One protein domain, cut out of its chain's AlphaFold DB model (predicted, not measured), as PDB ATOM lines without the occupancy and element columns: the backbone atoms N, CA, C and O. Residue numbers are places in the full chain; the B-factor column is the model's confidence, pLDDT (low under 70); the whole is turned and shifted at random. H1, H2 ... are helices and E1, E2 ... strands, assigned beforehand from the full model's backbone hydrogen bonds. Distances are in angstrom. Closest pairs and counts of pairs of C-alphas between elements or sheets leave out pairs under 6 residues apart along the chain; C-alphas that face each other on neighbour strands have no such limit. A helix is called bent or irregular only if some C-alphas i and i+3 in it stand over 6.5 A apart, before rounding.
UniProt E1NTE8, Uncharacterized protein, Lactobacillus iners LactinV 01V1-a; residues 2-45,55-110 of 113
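Overview. This is residues 2 to 45 and 55 to 110 of the 113 residues of an uncharacterized protein of Lactobacillus iners LactinV 01V1-a (UniProt E1NTE8). A twisted four-stranded sheet has the long helix H4 laid slantwise over one face, with the shorter H1 over the same face. Together with H3 they make two layers, helices on one face of a sheet, while H2 only grazes it. The printed part has 100 residues, in the order H1 E1 E2 H2 E3 E4 H3 H4; the sheet runs E1 E2 E3 E4, antiparallel, and the class is mixed, helices and strands. It is compact, with a radius of gyration of the C-alphas of 13.8 A, and flat, 40 by 33 by 17 A.

Arrangement. Hairpin E1, residues 16 to 21, and E2, residues 27 to 34, has N 19 and O 29 within hydrogen-bond range at 2.8 A. E2 pairs with E3, residues 59 to 65, through N 30 and O 63, 2.9 A. E3 forms a hairpin with E4, residues 74 to 81, through N 62 and O 77, 2.8 A. H4, residues 89 to 109, has a height over the sheet of 8.9 A; its closest C-alphas to E2 are Ile 100 and Phe 29, 7.6 A. H1, residues 2 to 10, touches H3, residues 82 to 87, about perpendicular at 78 degrees, the closest C-alphas being Ile 6 and Val 86, 5.8 A. H2, residues 40 to 45, is irregular, C-alphas 41 and 44 being 8.3 A apart, with 0 of 2 O i to N i+4 and 2 of 3 O i to N i+3 pairs within range; in H1, H3 and H4 every O i to N i+4 pair is.

Along the chain. H1 begins at C-alpha 2 (196.978, 219.923, 212.601). H4, 30.2 A long, ends at C-alpha 109 (206.940, 204.015, 193.305). E2 and E4 are each 21.5 A long.

Size, cuts and confidence. Residues 46 to 54 are not printed; C-alphas 45 and 55 are 17.7 A apart. Of the links printed whole, none is long. No printed residue is under 70 in pLDDT.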
ATOM      1  N   ILE A   2     196.947 220.092 211.121       97.38
ATOM      2  CA  ILE A   2     196.978 219.923 212.601       97.38
ATOM      3  C   ILE A   2     196.400 221.129 213.355       97.38
ATOM      4  O   ILE A   2     195.717 220.964 214.360       97.38
ATOM      5  N   GLN A   3     196.620 222.351 212.870       96.88
ATOM      6  CA  GLN A   3     196.057 223.539 213.519       96.88
ATOM      7  C   GLN A   3     194.522 223.516 213.508       96.88
ATOM      8  O   GLN A   3     193.883 223.922 214.469       96.88
ATOM      9  N   GLU A   4     193.926 222.965 212.459       97.00
ATOM     10  CA  GLU A   4     192.492 222.784 212.293       97.00
ATOM     11  C   GLU A   4     191.946 221.751 213.293       97.00
ATOM     12  O   GLU A   4     190.877 221.982 213.853       97.00
ATOM     13  N   VAL A   5     192.708 220.694 213.623       96.56
ATOM     14  CA  VAL A   5     192.408 219.775 214.750       96.56
ATOM     15  C   VAL A   5     192.315 220.536 216.061       96.56
ATOM     16  O   VAL A   5     191.329 220.411 216.785       96.56
ATOM     17  N   ILE A   6     193.317 221.364 216.350       96.94
ATOM     18  CA  ILE A   6     193.371 222.131 217.597       96.94
ATOM     19  C   ILE A   6     192.193 223.109 217.674       96.94
ATOM     20  O   ILE A   6     191.575 223.247 218.729       96.94
ATOM     21  N   GLN A   7     191.852 223.780 216.571       97.12
ATOM     22  CA  GLN A   7     190.718 224.705 216.544       97.12
ATOM     23  C   GLN A   7     189.373 223.989 216.698       97.12
ATOM     24  O   GLN A   7     188.516 224.467 217.440       97.12
ATOM     25  N   ALA A   8     189.186 222.837 216.052       96.12
ATOM     26  CA  ALA A   8     187.967 222.047 216.199       96.12
ATOM     27  C   ALA A   8     187.797 221.555 217.644       96.12
ATOM     28  O   ALA A   8     186.721 221.714 218.217       96.12
ATOM     29  N   SER A   9     188.882 221.081 218.272       94.94
ATOM     30  CA  SER A   9     188.898 220.696 219.688       94.94
ATOM     31  C   SER A   9     188.492 221.854 220.607       94.94
ATOM     32  O   SER A   9     187.584 221.700 221.423       94.94
ATOM     33  N   LYS A  10     189.077 223.049 220.426       95.56
ATOM     34  CA  LYS A  10     188.728 224.251 221.211       95.56
ATOM     35  C   LYS A  10     187.260 224.656 221.074       95.56
ATOM     36  O   LYS A  10     186.676 225.163 222.027       95.56
ATOM     37  N   ASN A  11     186.677 224.425 219.902       95.88
ATOM     38  CA  ASN A  11     185.293 224.772 219.590       95.88
ATOM     39  C   ASN A  11     184.313 223.611 219.825       95.88
ATOM     40  O   ASN A  11     183.164 223.701 219.390       95.88
ATOM     41  N   ASN A  12     184.754 222.518 220.457       93.19
ATOM     42  CA  ASN A  12     183.970 221.298 220.665       93.19
ATOM     43  C   ASN A  12     183.255 220.816 219.387       93.19
ATOM     44  O   ASN A  12     182.067 220.494 219.384       93.19
ATOM     45  N   SER A  13     183.977 220.860 218.269       93.88
ATOM     46  CA  SER A  13     183.477 220.574 216.926       93.88
ATOM     47  C   SER A  13     184.194 219.365 216.332       93.88
ATOM     48  O   SER A  13     185.360 219.111 216.633       93.88
ATOM     49  N   LEU A  14     183.506 218.636 215.451       92.81
ATOM     50  CA  LEU A  14     184.134 217.602 214.629       92.81
ATOM     51  C   LEU A  14     185.004 218.241 213.538       92.81
ATOM     52  O   LEU A  14     184.699 219.330 213.048       92.81
ATOM     53  N   LEU A  15     186.062 217.539 213.139       95.25
ATOM     54  CA  LEU A  15     186.960 217.943 212.065       95.25
ATOM     55  C   LEU A  15     186.926 216.937 210.914       95.25
ATOM     56  O   LEU A  15     187.085 215.738 211.129       95.25
ATOM     57  N   GLN A  16     186.882 217.474 209.697       96.12
ATOM     58  CA  GLN A  16     187.428 216.837 208.505       96.12
ATOM     59  C   GLN A  16     188.224 217.887 207.716       96.12
ATOM     60  O   GLN A  16     187.732 218.991 207.476       96.12
ATOM     61  N   THR A  17     189.462 217.584 207.332       96.88
ATOM     62  CA  THR A  17     190.283 218.459 206.477       96.88
ATOM     63  C   THR A  17     191.055 217.636 205.459       96.88
ATOM     64  O   THR A  17     191.503 216.533 205.764       96.88
ATOM     65  N   GLU A  18     191.206 218.170 204.248       97.00
ATOM     66  CA  GLU A  18     191.719 217.430 203.098       97.00
ATOM     67  C   GLU A  18     192.898 218.148 202.442       97.00
ATOM     68  O   GLU A  18     192.885 219.364 202.242       97.00
ATOM     69  N   LEU A  19     193.906 217.368 202.061       97.56
ATOM     70  CA  LEU A  19     194.998 217.773 201.190       97.56
ATOM     71  C   LEU A  19     194.927 216.946 199.908       97.56
ATOM     72  O   LEU A  19     195.182 215.742 199.916       97.56
ATOM     73  N   VAL A  20     194.613 217.611 198.799       97.81
ATOM     74  CA  VAL A  20     194.513 216.984 197.478       97.81
ATOM     75  C   VAL A  20     195.792 217.242 196.689       97.81
ATOM     76  O   VAL A  20     196.136 218.387 196.394       97.81
ATOM     77  N   ILE A  21     196.482 216.168 196.314       96.62
ATOM     78  CA  ILE A  21     197.649 216.189 195.434       96.62
ATOM     79  C   ILE A  21     197.211 215.748 194.040       96.62
ATOM     80  O   ILE A  21     196.745 214.624 193.840       96.62
ATOM     81  N   THR A  22     197.369 216.637 193.062       94.75
ATOM     82  CA  THR A  22     197.021 216.391 191.657       94.75
ATOM     83  C   THR A  22     198.256 216.000 190.837       94.75
ATOM     84  O   THR A  22     199.395 216.188 191.266       94.75
ATOM     85  N   GLY A  23     198.049 215.428 189.646       91.81
ATOM     86  CA  GLY A  23     199.124 215.018 188.736       91.81
ATOM     87  C   GLY A  23     198.877 213.644 188.119       91.81
ATOM     88  O   GLY A  23     197.747 213.166 188.101       91.81
ATOM     89  N   GLN A  24     199.936 212.998 187.616       91.56
ATOM     90  CA  GLN A  24     199.827 211.665 186.994       91.56
ATOM     91  C   GLN A  24     199.395 210.575 187.983       91.56
ATOM     92  O   GLN A  24     198.682 209.648 187.610       91.56
ATOM     93  N   ARG A  25     199.827 210.688 189.244       95.00
ATOM     94  CA  ARG A  25     199.459 209.773 190.329       95.00
ATOM     95  C   ARG A  25     198.849 210.573 191.480       95.00
ATOM     96  O   ARG A  25     199.581 210.953 192.392       95.00
ATOM     97  N   PRO A  26     197.553 210.920 191.396       97.06
ATOM     98  CA  PRO A  26     196.906 211.736 192.410       97.06
ATOM     99  C   PRO A  26     196.755 210.977 193.732       97.06
ATOM    100  O   PRO A  26     196.635 209.747 193.754       97.06
ATOM    101  N   ALA A  27     196.740 211.728 194.827       97.94
ATOM    102  CA  ALA A  27     196.476 211.216 196.165       97.94
ATOM    103  C   ALA A  27     195.742 212.272 196.997       97.94
ATOM    104  O   ALA A  27     196.097 213.450 196.949       97.94
ATOM    105  N   THR A  28     194.757 211.844 197.778       98.25
ATOM    106  CA  THR A  28     194.076 212.689 198.763       98.25
ATOM    107  C   THR A  28     194.409 212.191 200.159       98.25
ATOM    108  O   THR A  28     194.299 210.997 200.431       98.25
ATOM    109  N   PHE A  29     194.808 213.114 201.029       98.06
ATOM    110  CA  PHE A  29     195.022 212.873 202.450       98.06
ATOM    111  C   PHE A  29     193.913 213.553 203.240       98.06
ATOM    112  O   PHE A  29     193.701 214.751 203.065       98.06
ATOM    113  N   VAL A  30     193.236 212.819 204.114       97.88
ATOM    114  CA  VAL A  30     192.171 213.350 204.973       97.88
ATOM    115  C   VAL A  30     192.596 213.204 206.425       97.88
ATOM    116  O   VAL A  30     193.060 212.137 206.813       97.88
ATOM    117  N   LEU A  31     192.452 214.260 207.227       97.81
ATOM    118  CA  LEU A  31     192.400 214.125 208.682       97.81
ATOM    119  C   LEU A  31     190.955 214.207 209.135       97.81
ATOM    120  O   LEU A  31     190.277 215.190 208.827       97.81
ATOM    121  N   GLU A  32     190.521 213.216 209.902       96.81
ATOM    122  CA  GLU A  32     189.156 213.118 210.405       96.81
ATOM    123  C   GLU A  32     189.146 212.801 211.903       96.81
ATOM    124  O   GLU A  32     189.898 211.940 212.365       96.81
ATOM    125  N   SER A  33     188.298 213.495 212.668       96.00
ATOM    126  CA  SER A  33     188.077 213.192 214.084       96.00
ATOM    127  C   SER A  33     187.016 212.112 214.259       96.00
ATOM    128  O   SER A  33     185.875 212.323 213.863       96.00
ATOM    129  N   ASN A  34     187.327 210.999 214.910       94.44
ATOM    130  CA  ASN A  34     186.373 209.908 215.071       94.44
ATOM    131  C   ASN A  34     186.639 209.095 216.344       94.44
ATOM    132  O   ASN A  34     187.729 209.140 216.910       94.44
ATOM    133  N   ILE A  35     185.646 208.331 216.791       92.56
ATOM    134  CA  ILE A  35     185.774 207.435 217.952       92.56
ATOM    135  C   ILE A  35     186.327 206.060 217.558       92.56
ATOM    136  O   ILE A  35     186.862 205.337 218.391       92.56
ATOM    137  N   ILE A  36     186.233 205.706 216.272       91.25
ATOM    138  CA  ILE A  36     186.708 204.437 215.713       91.25
ATOM    139  C   ILE A  36     187.334 204.648 214.335       91.25
ATOM    140  O   ILE A  36     187.125 205.674 213.692       91.25
ATOM    141  N   ASN A  37     188.063 203.636 213.863       91.62
ATOM    142  CA  ASN A  37     188.697 203.610 212.550       91.62
ATOM    143  C   ASN A  37     187.672 203.386 211.420       91.62
ATOM    144  O   ASN A  37     187.625 202.320 210.798       91.62
ATOM    145  N   LEU A  38     186.789 204.360 211.210       91.44
ATOM    146  CA  LEU A  38     185.748 204.317 210.195       91.44
ATOM    147  C   LEU A  38     185.482 205.727 209.646       91.44
ATOM    148  O   LEU A  38     185.069 206.569 210.432       91.44
ATOM    149  N   PRO A  39     185.584 205.955 208.326       91.62
ATOM    150  CA  PRO A  39     185.344 207.272 207.735       91.62
ATOM    151  C   PRO A  39     183.947 207.819 208.027       91.62
ATOM    152  O   PRO A  39     182.975 207.048 208.064       91.62
ATOM    153  N   PHE A  40     183.791 209.141 208.072       91.00
ATOM    154  CA  PHE A  40     182.493 209.808 208.196       91.00
ATOM    155  C   PHE A  40     181.544 209.421 207.072       91.00
ATOM    156  O   PHE A  40     180.343 209.302 207.308       91.00
ATOM    157  N   ALA A  41     182.048 209.102 205.878       88.12
ATOM    158  CA  ALA A  41     181.230 208.558 204.790       88.12
ATOM    159  C   ALA A  41     180.419 207.307 205.206       88.12
ATOM    160  O   ALA A  41     179.364 207.022 204.636       88.12
ATOM    161  N   ASN A  42     180.875 206.582 206.231       88.38
ATOM    162  CA  ASN A  42     180.248 205.390 206.786       88.38
ATOM    163  C   ASN A  42     179.621 205.610 208.180       88.38
ATOM    164  O   ASN A  42     179.328 204.625 208.861       88.38
ATOM    165  N   TYR A  43     179.347 206.855 208.599       84.75
ATOM    166  CA  TYR A  43     178.889 207.194 209.959       84.75
ATOM    167  C   TYR A  43     177.685 206.374 210.454       84.75
ATOM    168  O   TYR A  43     177.574 206.073 211.638       84.75
ATOM    169  N   LYS A  44     176.791 205.951 209.548       86.25
ATOM    170  CA  LYS A  44     175.616 205.125 209.878       86.25
ATOM    171  C   LYS A  44     175.970 203.785 210.521       86.25
ATOM    172  O   LYS A  44     175.114 203.183 211.151       86.25
ATOM    173  N   LYS A  45     177.195 203.290 210.333       85.75
ATOM    174  CA  LYS A  45     177.658 202.043 210.953       85.75
ATOM    175  C   LYS A  45     178.219 202.270 212.356       85.75
ATOM    176  O   LYS A  45     178.302 201.304 213.099       85.75
ATOM    177  N   GLU A  55     181.699 206.750 227.539       83.06
ATOM    178  CA  GLU A  55     182.476 207.857 226.981       83.06
ATOM    179  C   GLU A  55     183.564 207.299 226.057       83.06
ATOM    180  O   GLU A  55     184.208 206.298 226.369       83.06
ATOM    181  N   TYR A  56     183.756 207.940 224.903       86.31
ATOM    182  CA  TYR A  56     184.731 207.512 223.901       86.31
ATOM    183  C   TYR A  56     185.781 208.590 223.698       86.31
ATOM    184  O   TYR A  56     185.445 209.760 223.496       86.31
ATOM    185  N   ASP A  57     187.041 208.168 223.643       90.06
ATOM    186  CA  ASP A  57     188.126 209.042 223.230       90.06
ATOM    187  C   ASP A  57     187.965 209.439 221.760       90.06
ATOM    188  O   ASP A  57     187.756 208.605 220.870       90.06
ATOM    189  N   ILE A  58     188.089 210.739 221.499       93.69
ATOM    190  CA  ILE A  58     188.106 211.265 220.138       93.69
ATOM    191  C   ILE A  58     189.536 211.170 219.620       93.69
ATOM    192  O   ILE A  58     190.467 211.747 220.185       93.69
ATOM    193  N   ASN A  59     189.693 210.466 218.509       96.94
ATOM    194  CA  ASN A  59     190.955 210.239 217.830       96.94
ATOM    195  C   ASN A  59     190.992 210.972 216.492       96.94
ATOM    196  O   ASN A  59     189.950 211.234 215.899       96.94
ATOM    197  N   ILE A  60     192.191 211.262 215.994       98.00
ATOM    198  CA  ILE A  60     192.409 211.710 214.620       98.00
ATOM    199  C   ILE A  60     192.914 210.542 213.785       98.00
ATOM    200  O   ILE A  60     193.933 209.931 214.111       98.00
ATOM    201  N   TYR A  61     192.228 210.273 212.682       97.75
ATOM    202  CA  TYR A  61     192.627 209.297 211.675       97.75
ATOM    203  C   TYR A  61     193.168 210.001 210.433       97.75
ATOM    204  O   TYR A  61     192.704 211.085 210.077       97.75
ATOM    205  N   VAL A  62     194.157 209.381 209.786       98.00
ATOM    206  CA  VAL A  62     194.682 209.785 208.482       98.00
ATOM    207  C   VAL A  62     194.153 208.828 207.431       98.00
ATOM    208  O   VAL A  62     194.516 207.650 207.428       98.00
ATOM    209  N   GLU A  63     193.341 209.329 206.513       97.62
ATOM    210  CA  GLU A  63     192.914 208.579 205.337       97.62
ATOM    211  C   GLU A  63     193.793 208.928 204.141       97.62
ATOM    212  O   GLU A  63     194.147 210.088 203.930       97.62
ATOM    213  N   VAL A  64     194.131 207.922 203.339       97.69
ATOM    214  CA  VAL A  64     194.891 208.061 202.099       97.69
ATOM    215  C   VAL A  64     194.108 207.397 200.982       97.69
ATOM    216  O   VAL A  64     193.923 206.178 200.972       97.69
ATOM    217  N   ILE A  65     193.672 208.205 200.023       97.62
ATOM    218  CA  ILE A  65     192.890 207.771 198.866       97.62
ATOM    219  C   ILE A  65     193.758 207.941 197.623       97.62
ATOM    220  O   ILE A  65     194.167 209.053 197.288       97.62
ATOM    221  N   SER A  66     194.062 206.841 196.940       97.62
ATOM    222  CA  SER A  66     194.810 206.858 195.680       97.62
ATOM    223  C   SER A  66     194.676 205.525 194.956       97.62
ATOM    224  O   SER A  66     194.746 204.466 195.571       97.62
ATOM    225  N   GLU A  67     194.606 205.565 193.628       96.56
ATOM    226  CA  GLU A  67     194.713 204.381 192.760       96.56
ATOM    227  C   GLU A  67     196.057 203.636 192.914       96.56
ATOM    228  O   GLU A  67     196.189 202.491 192.494       96.56
ATOM    229  N   TYR A  68     197.058 204.280 193.523       96.25
ATOM    230  CA  TYR A  68     198.446 203.821 193.575       96.25
ATOM    231  C   TYR A  68     198.933 203.536 195.003       96.25
ATOM    232  O   TYR A  68     200.133 203.586 195.255       96.25
ATOM    233  N   ILE A  69     198.034 203.296 195.962       93.81
ATOM    234  CA  ILE A  69     198.428 203.006 197.352       93.81
ATOM    235  C   ILE A  69     198.347 201.515 197.694       93.81
ATOM    236  O   ILE A  69     199.256 200.961 198.304       93.81
ATOM    237  N   ASN A  70     197.257 200.855 197.306       91.88
ATOM    238  CA  ASN A  70     196.990 199.435 197.520       91.88
ATOM    239  C   ASN A  70     195.783 199.001 196.665       91.88
ATOM    240  O   ASN A  70     195.164 199.818 195.985       91.88
ATOM    241  N   ILE A  71     195.409 197.719 196.745       92.38
ATOM    242  CA  ILE A  71     194.287 197.137 195.987       92.38
ATOM    243  C   ILE A  71     192.947 197.820 196.309       92.38
ATOM    244  O   ILE A  71     192.129 198.017 195.411       92.38
ATOM    245  N   SER A  72     192.706 198.196 197.571       93.56
ATOM    246  CA  SER A  72     191.473 198.887 197.977       93.56
ATOM    247  C   SER A  72     191.449 200.359 197.587       93.56
ATOM    248  O   SER A  72     190.406 200.993 197.735       93.56
ATOM    249  N   LYS A  73     192.574 200.907 197.105       96.50
ATOM    250  CA  LYS A  73     192.761 202.322 196.756       96.50
ATOM    251  C   LYS A  73     192.536 203.274 197.934       96.50
ATOM    252  O   LYS A  73     192.300 204.470 197.762       96.50
ATOM    253  N   PHE A  74     192.584 202.713 199.137       96.31
ATOM    254  CA  PHE A  74     192.181 203.349 200.377       96.31
ATOM    255  C   PHE A  74     192.992 202.771 201.528       96.31
ATOM    256  O   PHE A  74     193.126 201.547 201.652       96.31
ATOM    257  N   ARG A  75     193.505 203.647 202.384       95.69
ATOM    258  CA  ARG A  75     194.152 203.296 203.646       95.69
ATOM    259  C   ARG A  75     193.692 204.267 204.719       95.69
ATOM    260  O   ARG A  75     193.534 205.445 204.431       95.69
ATOM    261  N   ILE A  76     193.517 203.772 205.933       96.56
ATOM    262  CA  ILE A  76     193.214 204.589 207.098       96.56
ATOM    263  C   ILE A  76     194.109 204.141 208.250       96.56
ATOM    264  O   ILE A  76     194.222 202.947 208.532       96.56
ATOM    265  N   ASP A  77     194.786 205.100 208.865       95.88
ATOM    266  CA  ASP A  77     195.723 204.887 209.962       95.88
ATOM    267  C   ASP A  77     195.345 205.819 211.129       95.88
ATOM    268  O   ASP A  77     194.916 206.951 210.911       95.88
ATOM    269  N   LEU A  78     195.500 205.369 212.376       96.94
ATOM    270  CA  LEU A  78     195.365 206.245 213.546       96.94
ATOM    271  C   LEU A  78     196.571 207.191 213.608       96.94
ATOM    272  O   LEU A  78     197.712 206.727 213.576       96.94
ATOM    273  N   LEU A  79     196.329 208.498 213.735       97.56
ATOM    274  CA  LEU A  79     197.378 209.470 214.036       97.56
ATOM    275  C   LEU A  79     197.643 209.502 215.542       97.56
ATOM    276  O   LEU A  79     198.733 209.130 215.969       97.56
ATOM    277  N   ALA A  80     196.646 209.943 216.316       97.56
ATOM    278  CA  ALA A  80     196.688 210.030 217.775       97.56
ATOM    279  C   ALA A  80     195.306 210.397 218.354       97.56
ATOM    280  O   ALA A  80     194.453 210.900 217.612       97.56
ATOM    281  N   PRO A  81     195.106 210.256 219.674       97.19
ATOM    282  CA  PRO A  81     194.054 210.958 220.404       97.19
ATOM    283  C   PRO A  81     194.117 212.479 220.200       97.19
ATOM    284  O   PRO A  81     195.194 213.072 220.108       97.19
ATOM    285  N   VAL A  82     192.960 213.147 220.179       96.94
ATOM    286  CA  VAL A  82     192.884 214.617 220.069       96.94
ATOM    287  C   VAL A  82     193.593 215.297 221.244       96.94
ATOM    288  O   VAL A  82     194.260 216.312 221.044       96.94
ATOM    289  N   ALA A  83     193.486 214.730 222.449       96.00
ATOM    290  CA  ALA A  83     194.142 215.256 223.646       96.00
ATOM    291  C   ALA A  83     195.670 215.331 223.482       96.00
ATOM    292  O   ALA A  83     196.266 216.369 223.772       96.00
ATOM    293  N   ASP A  84     196.279 214.283 222.926       97.88
ATOM    294  CA  ASP A  84     197.725 214.213 222.695       97.88
ATOM    295  C   ASP A  84     198.176 215.232 221.640       97.88
ATOM    296  O   ASP A  84     199.247 215.830 221.758       97.88
ATOM    297  N   ILE A  85     197.343 215.479 220.620       97.50
ATOM    298  CA  ILE A  85     197.617 216.485 219.583       97.50
ATOM    299  C   ILE A  85     197.586 217.899 220.153       97.50
ATOM    300  O   ILE A  85     198.416 218.730 219.789       97.50
ATOM    301  N   VAL A  86     196.637 218.183 221.043       96.69
ATOM    302  CA  VAL A  86     196.529 219.491 221.696       96.69
ATOM    303  C   VAL A  86     197.675 219.717 222.683       96.69
ATOM    304  O   VAL A  86     198.142 220.850 222.803       96.69
ATOM    305  N   ALA A  87     198.136 218.665 223.364       97.56
ATOM    306  CA  ALA A  87     199.234 218.745 224.320       97.56
ATOM    307  C   ALA A  87     200.591 219.020 223.646       97.56
ATOM    308  O   ALA A  87     201.337 219.878 224.116       97.56
ATOM    309  N   GLU A  88     200.897 218.333 222.539       97.62
ATOM    310  CA  GLU A  88     202.217 218.381 221.887       97.62
ATOM    311  C   GLU A  88     202.116 218.548 220.355       97.62
ATOM    312  O   GLU A  88     202.531 217.674 219.588       97.62
ATOM    313  N   PRO A  89     201.569 219.670 219.857       96.81
ATOM    314  CA  PRO A  89     201.183 219.809 218.451       96.81
ATOM    315  C   PRO A  89     202.346 219.693 217.460       96.81
ATOM    316  O   PRO A  89     202.166 219.136 216.376       96.81
ATOM    317  N   ASP A  90     203.537 220.173 217.822       97.56
ATOM    318  CA  ASP A  90     204.709 220.167 216.939       97.56
ATOM    319  C   ASP A  90     205.161 218.739 216.596       97.56
ATOM    320  O   ASP A  90     205.425 218.434 215.432       97.56
ATOM    321  N   GLN A  91     205.127 217.822 217.570       97.06
ATOM    322  CA  GLN A  91     205.429 216.407 217.340       97.06
ATOM    323  C   GLN A  91     204.484 215.794 216.296       97.06
ATOM    324  O   GLN A  91     204.904 215.023 215.427       97.06
ATOM    325  N   TRP A  92     203.195 216.124 216.371       97.75
ATOM    326  CA  TRP A  92     202.188 215.561 215.474       97.75
ATOM    327  C   TRP A  92     202.193 216.213 214.092       97.75
ATOM    328  O   TRP A  92     201.861 215.548 213.109       97.75
ATOM    329  N   ILE A  93     202.642 217.466 213.990       97.94
ATOM    330  CA  ILE A  93     202.970 218.101 212.709       97.94
ATOM    331  C   ILE A  93     204.089 217.320 212.019       97.94
ATOM    332  O   ILE A  93     203.909 216.890 210.877       97.94
ATOM    333  N   ASP A  94     205.200 217.069 212.710       97.50
ATOM    334  CA  ASP A  94     206.333 216.328 212.145       97.50
ATOM    335  C   ASP A  94     205.939 214.902 211.745       97.50
ATOM    336  O   ASP A  94     206.280 214.426 210.655       97.50
ATOM    337  N   LYS A  95     205.142 214.232 212.588       97.81
ATOM    338  CA  LYS A  95     204.617 212.895 212.303       97.81
ATOM    339  C   LYS A  95     203.731 212.880 211.057       97.81
ATOM    340  O   LYS A  95     203.904 212.007 210.206       97.81
ATOM    341  N   LEU A  96     202.813 213.839 210.924       98.00
ATOM    342  CA  LEU A  96     201.940 213.951 209.755       98.00
ATOM    343  C   LEU A  96     202.743 214.210 208.477       98.00
ATOM    344  O   LEU A  96     202.481 213.594 207.445       98.00
ATOM    345  N   VAL A  97     203.748 215.088 208.545       97.75
ATOM    346  CA  VAL A  97     204.644 215.364 207.416       97.75
ATOM    347  C   VAL A  97     205.370 214.094 206.974       97.75
ATOM    348  O   VAL A  97     205.471 213.846 205.771       97.75
ATOM    349  N   LEU A  98     205.852 213.283 207.916       97.81
ATOM    350  CA  LEU A  98     206.495 212.008 207.605       97.81
ATOM    351  C   LEU A  98     205.516 211.034 206.936       97.81
ATOM    352  O   LEU A  98     205.830 210.507 205.873       97.81
ATOM    353  N   ILE A  99     204.306 210.874 207.485       97.06
ATOM    354  CA  ILE A  99     203.261 210.012 206.905       97.06
ATOM    355  C   ILE A  99     202.957 210.419 205.459       97.06
ATOM    356  O   ILE A  99     202.956 209.571 204.567       97.06
ATOM    357  N   ILE A 100     202.738 211.711 205.199       97.38
ATOM    358  CA  ILE A 100     202.447 212.207 203.848       97.38
ATOM    359  C   ILE A 100     203.623 211.918 202.905       97.38
ATOM    360  O   ILE A 100     203.411 211.427 201.796       97.38
ATOM    361  N   LYS A 101     204.866 212.178 203.330       97.44
ATOM    362  CA  LYS A 101     206.068 211.910 202.521       97.44
ATOM    363  C   LYS A 101     206.226 210.429 202.183       97.44
ATOM    364  O   LYS A 101     206.500 210.098 201.026       97.44
ATOM    365  N   ASP A 102     206.036 209.554 203.162       96.94
ATOM    366  CA  ASP A 102     206.156 208.109 202.981       96.94
ATOM    367  C   ASP A 102     205.094 207.607 202.000       96.94
ATOM    368  O   ASP A 102     205.405 206.927 201.021       96.94
ATOM    369  N   LYS A 103     203.843 208.040 202.175       96.06
ATOM    370  CA  LYS A 103     202.723 207.632 201.318       96.06
ATOM    371  C   LYS A 103     202.819 208.183 199.904       96.06
ATOM    372  O   LYS A 103     202.518 207.470 198.951       96.06
ATOM    373  N   LEU A 104     203.306 209.408 199.730       96.12
ATOM    374  CA  LEU A 104     203.617 209.935 198.401       96.12
ATOM    375  C   LEU A 104     204.750 209.155 197.728       96.12
ATOM    376  O   LEU A 104     204.719 208.953 196.514       96.12
ATOM    377  N   THR A 105     205.732 208.689 198.499       95.94
ATOM    378  CA  THR A 105     206.806 207.839 197.977       95.94
ATOM    379  C   THR A 105     206.263 206.484 197.524       95.94
ATOM    380  O   THR A 105     206.607 206.045 196.426       95.94
ATOM    381  N   GLU A 106     205.374 205.862 198.305       94.69
ATOM    382  CA  GLU A 106     204.649 204.640 197.921       94.69
ATOM    383  C   GLU A 106     203.852 204.851 196.624       94.69
ATOM    384  O   GLU A 106     204.069 204.134 195.650       94.69
ATOM    385  N   VAL A 107     203.022 205.898 196.561       95.50
ATOM    386  CA  VAL A 107     202.226 206.265 195.374       95.50
ATOM    387  C   VAL A 107     203.107 206.454 194.137       95.50
ATOM    388  O   VAL A 107     202.816 205.933 193.055       95.50
ATOM    389  N   ARG A 108     204.232 207.161 194.279       94.12
ATOM    390  CA  ARG A 108     205.171 207.410 193.177       94.12
ATOM    391  C   ARG A 108     205.863 206.139 192.692       94.12
ATOM    392  O   ARG A 108     206.091 206.003 191.495       94.12
ATOM    393  N   ASN A 109     206.193 205.233 193.605       94.00
ATOM    394  CA  ASN A 109     206.940 204.015 193.305       94.00
ATOM    395  C   ASN A 109     206.032 202.796 193.089       94.00
ATOM    396  O   ASN A 109     206.538 201.693 192.891       94.00
ATOM    397  N   TYR A 110     204.709 202.981 193.124       92.38
ATOM    398  CA  TYR A 110     203.745 201.904 192.953       92.38
ATOM    399  C   TYR A 110     203.984 201.170 191.635       92.38
ATOM    400  O   TYR A 110     203.919 201.770 190.553       92.38
TER     401      TYR A 110